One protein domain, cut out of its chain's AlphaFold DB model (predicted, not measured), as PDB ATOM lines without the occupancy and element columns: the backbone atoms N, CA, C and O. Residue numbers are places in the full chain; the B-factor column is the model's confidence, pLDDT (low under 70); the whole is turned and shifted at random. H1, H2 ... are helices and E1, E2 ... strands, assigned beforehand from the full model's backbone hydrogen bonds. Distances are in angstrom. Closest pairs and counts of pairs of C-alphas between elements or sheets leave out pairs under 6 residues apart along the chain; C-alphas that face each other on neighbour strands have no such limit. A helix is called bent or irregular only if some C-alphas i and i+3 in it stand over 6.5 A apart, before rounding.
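What this domain is: This is residues 5 to 71 of the 83 residues of an uncharacterized protein of Cohnella pontilimi (UniProt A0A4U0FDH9). One long helix, H1, makes a straight rod between a loose lobe of loops and a short folded-back tail, and no part of the model covers it as a core would. The lobe, residues 5 to 33, winds round as a wide loop with the short strand E1 in it, and beyond the other end of H1 the tail turns back and ends in the small helix H2. The printed part has 67 residues, with one named strand and two named helices in the order E1, H1, H2; there is no sheet of named strands, and the class is mostly helix, though under half of the residues, 27 of 67, are in named elements. The whole is extended, with a radius of gyration of the C-alphas of 18.4 A, and the C-alphas span 53 by 29 by 16 A, an outline only just elongated.

How they stand to each other: Begin with H1, residues 37 to 55, the longest helix. Residues 36 to 42, of which 37 to 42 belong to H1, stand free. Before it in the chain look for E1, residues 26 to 28, which is apart from H1 and pairs with no named strand. Residues 27 to 28 of E1 have a short pairing, parallel, with residues 5 to 6. After H1 comes H2, residues 66 to 70, and H1 and H2 are apart. E1 and H2 are apart too. In H1 every O i to N i+4 pair is within hydrogen-bond range; in H2 it is 0 of 1, while 2 of its 2 O i to N i+3 pairs are within range.

Where its parts are: Find C-alpha 37 at (-32.839, -4.692, -32.453), where H1 begins; from there it runs 27.3 A to C-alpha 55 at (-28.893, -17.597, -56.185). Go back to C-alpha 26 at (-51.583, -12.585, -17.141) for the start of E1, Val 26 to Leu 28. H2, Pro 66 to Arg 70, ends at C-alpha 70 at (-32.537, -34.898, -54.302). Neither helix is bent.

The domain as a whole: The two C-alphas farthest apart are those of Glu 24 and Gly 57, at 53.3 A, and from Arg 5 to Val 71 the C-alphas are 43.5 A apart. Residues 5 to 25 hold no named element, and their C-alphas lie 11 to 28 A from the mean of the C-alphas. The links from E1 to H1, 8 residues, and from H1 to H2, 10 residues, are short. The printed part, residues 5 to 71 of a chain of 83, has no cut. Its mean pLDDT is 93.0, and no printed residue is under 70.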
ATOM      1  N   ARG A   5     -46.425 -14.723 -17.933       86.62
ATOM      2  CA  ARG A   5     -46.180 -14.004 -19.188       86.62
ATOM      3  C   ARG A   5     -46.422 -14.931 -20.368       86.62
ATOM      4  O   ARG A   5     -45.818 -15.997 -20.433       86.62
ATOM      5  N   VAL A   6     -47.277 -14.505 -21.290       87.38
ATOM      6  CA  VAL A   6     -47.644 -15.275 -22.483       87.38
ATOM      7  C   VAL A   6     -47.182 -14.515 -23.719       87.38
ATOM      8  O   VAL A   6     -47.503 -13.337 -23.894       87.38
ATOM      9  N   VAL A   7     -46.388 -15.187 -24.552       88.31
ATOM     10  CA  VAL A   7     -45.765 -14.607 -25.755       88.31
ATOM     11  C   VAL A   7     -46.332 -15.160 -27.057       88.31
ATOM     12  O   VAL A   7     -46.122 -14.545 -28.090       88.31
ATOM     13  N   VAL A   8     -47.028 -16.293 -27.011       88.94
ATOM     14  CA  VAL A   8     -47.595 -16.991 -28.170       88.94
ATOM     15  C   VAL A   8     -49.016 -17.420 -27.840       88.94
ATOM     16  O   VAL A   8     -49.312 -17.722 -26.679       88.94
ATOM     17  N   LEU A   9     -49.888 -17.429 -28.842       90.50
ATOM     18  CA  LEU A   9     -51.265 -17.904 -28.732       90.50
ATOM     19  C   LEU A   9     -51.549 -18.904 -29.851       90.50
ATOM     20  O   LEU A   9     -50.923 -18.854 -30.904       90.50
ATOM     21  N   GLU A  10     -52.508 -19.803 -29.636       89.62
ATOM     22  CA  GLU A  10     -52.920 -20.760 -30.673       89.62
ATOM     23  C   GLU A  10     -53.520 -20.050 -31.893       89.62
ATOM     24  O   GLU A  10     -53.193 -20.376 -33.032       89.62
ATOM     25  N   GLN A  11     -54.373 -19.050 -31.647       89.06
ATOM     26  CA  GLN A  11     -54.940 -18.190 -32.678       89.06
ATOM     27  C   GLN A  11     -54.337 -16.791 -32.582       89.06
ATOM     28  O   GLN A  11     -54.485 -16.097 -31.572       89.06
ATOM     29  N   GLU A  12     -53.713 -16.359 -33.676       88.44
ATOM     30  CA  GLU A  12     -53.146 -15.021 -33.818       88.44
ATOM     31  C   GLU A  12     -53.763 -14.302 -35.031       88.44
ATOM     32  O   GLU A  12     -53.902 -14.919 -36.090       88.44
ATOM     33  N   PRO A  13     -54.159 -13.020 -34.903       86.94
ATOM     34  CA  PRO A  13     -54.166 -12.204 -33.681       86.94
ATOM     35  C   PRO A  13     -55.213 -12.673 -32.651       86.94
ATOM     36  O   PRO A  13     -56.185 -13.342 -32.993       86.94
ATOM     37  N   MET A  14     -55.017 -12.305 -31.378       87.31
ATOM     38  CA  MET A  14     -55.897 -12.710 -30.273       87.31
ATOM     39  C   MET A  14     -57.353 -12.277 -30.504       87.31
ATOM     40  O   MET A  14     -57.613 -11.086 -30.707       87.31
ATOM     41  N   ALA A  15     -58.295 -13.213 -30.346       89.38
ATOM     42  CA  ALA A  15     -59.728 -12.936 -30.407       89.38
ATOM     43  C   ALA A  15     -60.158 -11.840 -29.400       89.38
ATOM     44  O   ALA A  15     -59.591 -11.757 -28.302       89.38
ATOM     45  N   PRO A  16     -61.125 -10.968 -29.751       87.25
ATOM     46  CA  PRO A  16     -61.568  -9.878 -28.883       87.25
ATOM     47  C   PRO A  16     -62.070 -10.300 -27.500       87.25
ATOM     48  O   PRO A  16     -61.873  -9.567 -26.537       87.25
ATOM     49  N   ASP A  17     -62.682 -11.475 -27.430       90.62
ATOM     50  CA  ASP A  17     -63.332 -12.102 -26.279       90.62
ATOM     51  C   ASP A  17     -62.432 -13.119 -25.553       90.62
ATOM     52  O   ASP A  17     -62.894 -13.881 -24.704       90.62
ATOM     53  N   HIS A  18     -61.132 -13.146 -25.866       89.38
ATOM     54  CA  HIS A  18     -60.212 -14.118 -25.287       89.38
ATOM     55  C   HIS A  18     -60.078 -13.938 -23.755       89.38
ATOM     56  O   HIS A  18     -59.690 -12.851 -23.312       89.38
ATOM     57  N   PRO A  19     -60.266 -14.994 -22.930       89.81
ATOM     58  CA  PRO A  19     -60.316 -14.892 -21.463       89.81
ATOM     59  C   PRO A  19     -59.103 -14.214 -20.818       89.81
ATOM     60  O   PRO A  19     -59.225 -13.531 -19.807       89.81
ATOM     61  N   PHE A  20     -57.916 -14.375 -21.409       90.88
ATOM     62  CA  PHE A  20     -56.678 -13.764 -20.908       90.88
ATOM     63  C   PHE A  20     -56.670 -12.231 -20.925       90.88
ATOM     64  O   PHE A  20     -55.813 -11.649 -20.267       90.88
ATOM     65  N   ARG A  21     -57.588 -11.570 -21.645       86.12
ATOM     66  CA  ARG A  21     -57.699 -10.103 -21.631       86.12
ATOM     67  C   ARG A  21     -58.193  -9.563 -20.289       86.12
ATOM     68  O   ARG A  21     -57.775  -8.483 -19.896       86.12
ATOM     69  N   GLU A  22     -59.003 -10.345 -19.579       89.56
ATOM     70  CA  GLU A  22     -59.611  -9.965 -18.295       89.56
ATOM     71  C   GLU A  22     -58.822 -10.493 -17.078       89.56
ATOM     72  O   GLU A  22     -59.193 -10.263 -15.929       89.56
ATOM     73  N   MET A  23     -57.732 -11.236 -17.299       92.62
ATOM     74  CA  MET A  23     -56.958 -11.879 -16.231       92.62
ATOM     75  C   MET A  23     -55.791 -11.003 -15.756       92.62
ATOM     76  O   MET A  23     -54.740 -10.964 -16.392       92.62
ATOM     77  N   GLU A  24     -55.913 -10.378 -14.580       89.88
ATOM     78  CA  GLU A  24     -54.861  -9.525 -13.986       89.88
ATOM     79  C   GLU A  24     -53.530 -10.254 -13.705       89.88
ATOM     80  O   GLU A  24     -52.457  -9.641 -13.628       89.88
ATOM     81  N   GLN A  25     -53.577 -11.578 -13.547       93.88
ATOM     82  CA  GLN A  25     -52.407 -12.432 -13.361       93.88
ATOM     83  C   GLN A  25     -51.657 -12.736 -14.666       93.88
ATOM     84  O   GLN A  25     -50.605 -13.373 -14.610       93.88
ATOM     85  N   VAL A  26     -52.167 -12.306 -15.825       91.31
ATOM     86  CA  VAL A  26     -51.583 -12.585 -17.141       91.31
ATOM     87  C   VAL A  26     -51.047 -11.302 -17.772       91.31
ATOM     88  O   VAL A  26     -51.744 -10.305 -17.914       91.31
ATOM     89  N   ILE A  27     -49.784 -11.339 -18.192       90.12
ATOM     90  CA  ILE A  27     -49.157 -10.297 -19.006       90.12
ATOM     91  C   ILE A  27     -49.022 -10.831 -20.430       90.12
ATOM     92  O   ILE A  27     -48.269 -11.776 -20.681       90.12
ATOM     93  N   LEU A  28     -49.735 -10.202 -21.360       89.38
ATOM     94  CA  LEU A  28     -49.721 -10.546 -22.778       89.38
ATOM     95  C   LEU A  28     -48.664  -9.726 -23.521       89.38
ATOM     96  O   LEU A  28     -48.608  -8.503 -23.401       89.38
ATOM     97  N   THR A  29     -47.842 -10.396 -24.325       87.62
ATOM     98  CA  THR A  29     -46.953  -9.752 -25.301       87.62
ATOM     99  C   THR A  29     -47.237 -10.319 -26.691       87.62
ATOM    100  O   THR A  29     -47.226 -11.540 -26.828       87.62
ATOM    101  N   PRO A  30     -47.488  -9.484 -27.713       84.88
ATOM    102  CA  PRO A  30     -48.015  -9.938 -29.001       84.88
ATOM    103  C   PRO A  30     -46.930 -10.562 -29.896       84.88
ATOM    104  O   PRO A  30     -46.424  -9.902 -30.796       84.88
ATOM    105  N   HIS A  31     -46.545 -11.819 -29.646       89.25
ATOM    106  CA  HIS A  31     -45.559 -12.563 -30.450       89.25
ATOM    107  C   HIS A  31     -44.234 -11.816 -30.667       89.25
ATOM    108  O   HIS A  31     -43.632 -11.841 -31.738       89.25
ATOM    109  N   THR A  32     -43.740 -11.148 -29.625       90.00
ATOM    110  CA  THR A  32     -42.509 -10.346 -29.688       90.00
ATOM    111  C   THR A  32     -41.327 -10.971 -28.950       90.00
ATOM    112  O   THR A  32     -40.310 -10.311 -28.762       90.00
ATOM    113  N   ALA A  33     -41.403 -12.251 -28.565       90.25
ATOM    114  CA  ALA A  33     -40.292 -12.935 -27.891       90.25
ATOM    115  C   ALA A  33     -39.014 -13.014 -28.749       90.25
ATOM    116  O   ALA A  33     -37.913 -13.076 -28.210       90.25
ATOM    117  N   TRP A  34     -39.151 -12.987 -30.079       91.38
ATOM    118  CA  TRP A  34     -38.021 -12.968 -31.012       91.38
ATOM    119  C   TRP A  34     -37.344 -11.592 -31.112       91.38
ATOM    120  O   TRP A  34     -36.215 -11.498 -31.603       91.38
ATOM    121  N   TYR A  35     -38.022 -10.520 -30.689       92.31
ATOM    122  CA  TYR A  35     -37.608  -9.159 -30.995       92.31
ATOM    123  C   TYR A  35     -36.559  -8.634 -30.013       92.31
ATOM    124  O   TYR A  35     -36.777  -8.470 -28.815       92.31
ATOM    125  N   SER A  36     -35.424  -8.278 -30.592       95.44
ATOM    126  CA  SER A  36     -34.515  -7.243 -30.123       95.44
ATOM    127  C   SER A  36     -33.966  -6.561 -31.377       95.44
ATOM    128  O   SER A  36     -33.979  -7.170 -32.452       95.44
ATOM    129  N   GLU A  37     -33.442  -5.341 -31.279       97.31
ATOM    130  CA  GLU A  37     -32.839  -4.692 -32.453       97.31
ATOM    131  C   GLU A  37     -31.705  -5.532 -33.063       97.31
ATOM    132  O   GLU A  37     -31.515  -5.577 -34.278       97.31
ATOM    133  N   GLN A  38     -30.944  -6.226 -32.213       97.31
ATOM    134  CA  GLN A  38     -29.892  -7.135 -32.646       97.31
ATOM    135  C   GLN A  38     -30.474  -8.363 -33.355       97.31
ATOM    136  O   GLN A  38     -29.987  -8.726 -34.425       97.31
ATOM    137  N   SER A  39     -31.526  -8.970 -32.798       96.25
ATOM    138  CA  SER A  39     -32.213 -10.118 -33.403       96.25
ATOM    139  C   SER A  39     -32.801  -9.765 -34.768       96.25
ATOM    140  O   SER A  39     -32.670 -10.545 -35.705       96.25
ATOM    141  N   GLU A  40     -33.409  -8.584 -34.908       97.44
ATOM    142  CA  GLU A  40     -33.982  -8.129 -36.176       97.44
ATOM    143  C   GLU A  40     -32.897  -7.930 -37.246       97.44
ATOM    144  O   GLU A  40     -33.047  -8.394 -38.380       97.44
ATOM    145  N   ARG A  41     -31.778  -7.283 -36.886       97.94
ATOM    146  CA  ARG A  41     -30.627  -7.114 -37.788       97.94
ATOM    147  C   ARG A  41     -30.058  -8.462 -38.231       97.94
ATOM    148  O   ARG A  41     -29.847  -8.672 -39.425       97.94
ATOM    149  N   GLU A  42     -29.857  -9.387 -37.295       97.31
ATOM    150  CA  GLU A  42     -29.345 -10.727 -37.592       97.31
ATOM    151  C   GLU A  42     -30.307 -11.545 -38.457       97.31
ATOM    152  O   GLU A  42     -29.860 -12.213 -39.390       97.31
ATOM    153  N   LEU A  43     -31.616 -11.464 -38.199       97.06
ATOM    154  CA  LEU A  43     -32.637 -12.130 -39.004       97.06
ATOM    155  C   LEU A  43     -32.553 -11.670 -40.464       97.06
ATOM    156  O   LEU A  43     -32.400 -12.499 -41.361       97.06
ATOM    157  N   LYS A  44     -32.577 -10.352 -40.702       97.69
ATOM    158  CA  LYS A  44     -32.493  -9.779 -42.056       97.69
ATOM    159  C   LYS A  44     -31.193 -10.177 -42.755       97.69
ATOM    160  O   LYS A  44     -31.226 -10.617 -43.903       97.69
ATOM    161  N   ARG A  45     -30.057 -10.086 -42.052       97.50
ATOM    162  CA  ARG A  45     -28.738 -10.459 -42.582       97.50
ATOM    163  C   ARG A  45     -28.686 -11.929 -42.999       97.50
ATOM    164  O   ARG A  45     -28.265 -12.231 -44.112       97.50
ATOM    165  N   LYS A  46     -29.118 -12.845 -42.127       96.81
ATOM    166  CA  LYS A  46     -29.073 -14.293 -42.382       96.81
ATOM    167  C   LYS A  46     -30.022 -14.712 -43.500       96.81
ATOM    168  O   LYS A  46     -29.641 -15.529 -44.332       96.81
ATOM    169  N   VAL A  47     -31.221 -14.129 -43.560       97.31
ATOM    170  CA  VAL A  47     -32.173 -14.377 -44.655       97.31
ATOM    171  C   VAL A  47     -31.588 -13.922 -45.991       97.31
ATOM    172  O   VAL A  47     -31.584 -14.699 -46.945       97.31
ATOM    173  N   ALA A  48     -31.035 -12.708 -46.052       97.75
ATOM    174  CA  ALA A  48     -30.408 -12.195 -47.268       97.75
ATOM    175  C   ALA A  48     -29.202 -13.047 -47.704       97.75
ATOM    176  O   ALA A  48     -29.063 -13.352 -48.887       97.75
ATOM    177  N   GLN A  49     -28.365 -13.487 -46.756       97.12
ATOM    178  CA  GLN A  49     -27.226 -14.355 -47.051       97.12
ATOM    179  C   GLN A  49     -27.672 -15.716 -47.597       97.12
ATOM    180  O   GLN A  49     -27.153 -16.144 -48.621       97.12
ATOM    181  N   ASN A  50     -28.662 -16.361 -46.971       96.25
ATOM    182  CA  ASN A  50     -29.196 -17.640 -47.443       96.25
ATOM    183  C   ASN A  50     -29.805 -17.524 -48.850       96.25
ATOM    184  O   ASN A  50     -29.617 -18.416 -49.673       96.25
ATOM    185  N   ALA A  51     -30.526 -16.434 -49.136       97.00
ATOM    186  CA  ALA A  51     -31.072 -16.183 -50.470       97.00
ATOM    187  C   ALA A  51     -29.955 -15.982 -51.506       97.00
ATOM    188  O   ALA A  51     -30.004 -16.564 -52.588       97.00
ATOM    189  N   SER A  52     -28.927 -15.204 -51.156       97.19
ATOM    190  CA  SER A  52     -27.741 -15.003 -51.994       97.19
ATOM    191  C   SER A  52     -27.003 -16.316 -52.269       97.19
ATOM    192  O   SER A  52     -26.646 -16.587 -53.413       97.19
ATOM    193  N   ASP A  53     -26.833 -17.171 -51.256       96.12
ATOM    194  CA  ASP A  53     -26.180 -18.475 -51.405       96.12
ATOM    195  C   ASP A  53     -26.913 -19.332 -52.448       96.12
ATOM    196  O   ASP A  53     -26.291 -19.793 -53.403       96.12
ATOM    197  N   VAL A  54     -28.244 -19.441 -52.359       96.06
ATOM    198  CA  VAL A  54     -29.048 -20.189 -53.344       96.06
ATOM    199  C   VAL A  54     -28.907 -19.605 -54.750       96.06
ATOM    200  O   VAL A  54     -28.668 -20.346 -55.702       96.06
ATOM    201  N   LEU A  55     -29.007 -18.280 -54.890       96.88
ATOM    202  CA  LEU A  55     -28.893 -17.597 -56.185       96.88
ATOM    203  C   LEU A  55     -27.495 -17.708 -56.809       96.88
ATOM    204  O   LEU A  55     -27.354 -17.603 -58.024       96.88
ATOM    205  N   THR A  56     -26.468 -17.941 -55.992       96.44
ATOM    206  CA  THR A  56     -25.078 -18.119 -56.434       96.44
ATOM    207  C   THR A  56     -24.676 -19.590 -56.575       96.44
ATOM    208  O   THR A  56     -23.516 -19.885 -56.863       96.44
ATOM    209  N   GLY A  57     -25.629 -20.521 -56.445       96.19
ATOM    210  CA  GLY A  57     -25.406 -21.946 -56.687       96.19
ATOM    211  C   GLY A  57     -24.939 -22.735 -55.462       96.19
ATOM    212  O   GLY A  57     -24.358 -23.810 -55.623       96.19
ATOM    213  N   TYR A  58     -25.168 -22.221 -54.254       96.81
ATOM    214  CA  TYR A  58     -24.804 -22.860 -52.992       96.81
ATOM    215  C   TYR A  58     -26.032 -23.219 -52.158       96.81
ATOM    216  O   TYR A  58     -27.038 -22.511 -52.150       96.81
ATOM    217  N   TYR A  59     -25.944 -24.303 -51.392       96.12
ATOM    218  CA  TYR A  59     -26.940 -24.567 -50.360       96.12
ATOM    219  C   TYR A  59     -26.888 -23.486 -49.271       96.12
ATOM    220  O   TYR A  59     -25.793 -23.093 -48.857       96.12
ATOM    221  N   PRO A  60     -28.050 -23.027 -48.766       95.12
ATOM    222  CA  PRO A  60     -28.087 -22.077 -47.667       95.12
ATOM    223  C   PRO A  60     -27.578 -22.749 -46.389       95.12
ATOM    224  O   PRO A  60     -27.841 -23.930 -46.153       95.12
ATOM    225  N   LEU A  61     -26.914 -21.981 -45.525       92.44
ATOM    226  CA  LEU A  61     -26.346 -22.497 -44.274       92.44
ATOM    227  C   LEU A  61     -27.402 -23.146 -43.361       92.44
ATOM    228  O   LEU A  61     -27.140 -24.159 -42.719       92.44
ATOM    229  N   TYR A  62     -28.605 -22.567 -43.311       92.75
ATOM    230  CA  TYR A  62     -29.703 -23.013 -42.445       92.75
ATOM    231  C   TYR A  62     -30.767 -23.810 -43.225       92.75
ATOM    232  O   TYR A  62     -31.943 -23.442 -43.239       92.75
ATOM    233  N   LEU A  63     -30.360 -24.878 -43.921       94.19
ATOM    234  CA  LEU A  63     -31.270 -25.727 -44.701       94.19
ATOM    235  C   LEU A  63     -32.113 -26.649 -43.798       94.19
ATOM    236  O   LEU A  63     -31.599 -27.601 -43.221       94.19
ATOM    237  N   VAL A  64     -33.426 -26.404 -43.733       95.44
ATOM    238  CA  VAL A  64     -34.359 -27.174 -42.877       95.44
ATOM    239  C   VAL A  64     -34.939 -28.410 -43.569       95.44
ATOM    240  O   VAL A  64     -35.275 -29.377 -42.893       95.44
ATOM    241  N   ASN A  65     -35.066 -28.402 -44.900       95.75
ATOM    242  CA  ASN A  65     -35.614 -29.522 -45.674       95.75
ATOM    243  C   ASN A  65     -34.507 -30.207 -46.502       95.75
ATOM    244  O   ASN A  65     -34.288 -29.807 -47.647       95.75
ATOM    245  N   PRO A  66     -33.824 -31.252 -45.989       92.56
ATOM    246  CA  PRO A  66     -32.734 -31.916 -46.707       92.56
ATOM    247  C   PRO A  66     -33.188 -32.667 -47.960       92.56
ATOM    248  O   PRO A  66     -32.383 -32.911 -48.853       92.56
ATOM    249  N   ALA A  67     -34.473 -33.028 -48.068       96.00
ATOM    250  CA  ALA A  67     -34.983 -33.752 -49.231       96.00
ATOM    251  C   ALA A  67     -34.862 -32.937 -50.531       96.00
ATOM    252  O   ALA A  67     -34.807 -33.530 -51.609       96.00
ATOM    253  N   VAL A  68     -34.743 -31.604 -50.439       94.88
ATOM    254  CA  VAL A  68     -34.517 -30.733 -51.601       94.88
ATOM    255  C   VAL A  68     -33.214 -31.060 -52.340       94.88
ATOM    256  O   VAL A  68     -33.134 -30.863 -53.547       94.88
ATOM    257  N   GLN A  69     -32.227 -31.646 -51.654       93.38
ATOM    258  CA  GLN A  69     -30.950 -32.036 -52.262       93.38
ATOM    259  C   GLN A  69     -31.089 -33.167 -53.290       93.38
ATOM    260  O   GLN A  69     -30.173 -33.435 -54.056       93.38
ATOM    261  N   ARG A  70     -32.237 -33.857 -53.308       95.88
ATOM    262  CA  ARG A  70     -32.537 -34.898 -54.302       95.88
ATOM    263  C   ARG A  70     -33.077 -34.328 -55.612       95.88
ATOM    264  O   ARG A  70     -33.145 -35.059 -56.592       95.88
ATOM    265  N   VAL A  71     -33.524 -33.070 -55.607       95.31
ATOM    266  CA  VAL A  71     -34.211 -32.430 -56.743       95.31
ATOM    267  C   VAL A  71     -33.498 -31.178 -57.253       95.31
ATOM    268  O   VAL A  71     -33.808 -30.719 -58.347       95.31
TER     269      VAL A  71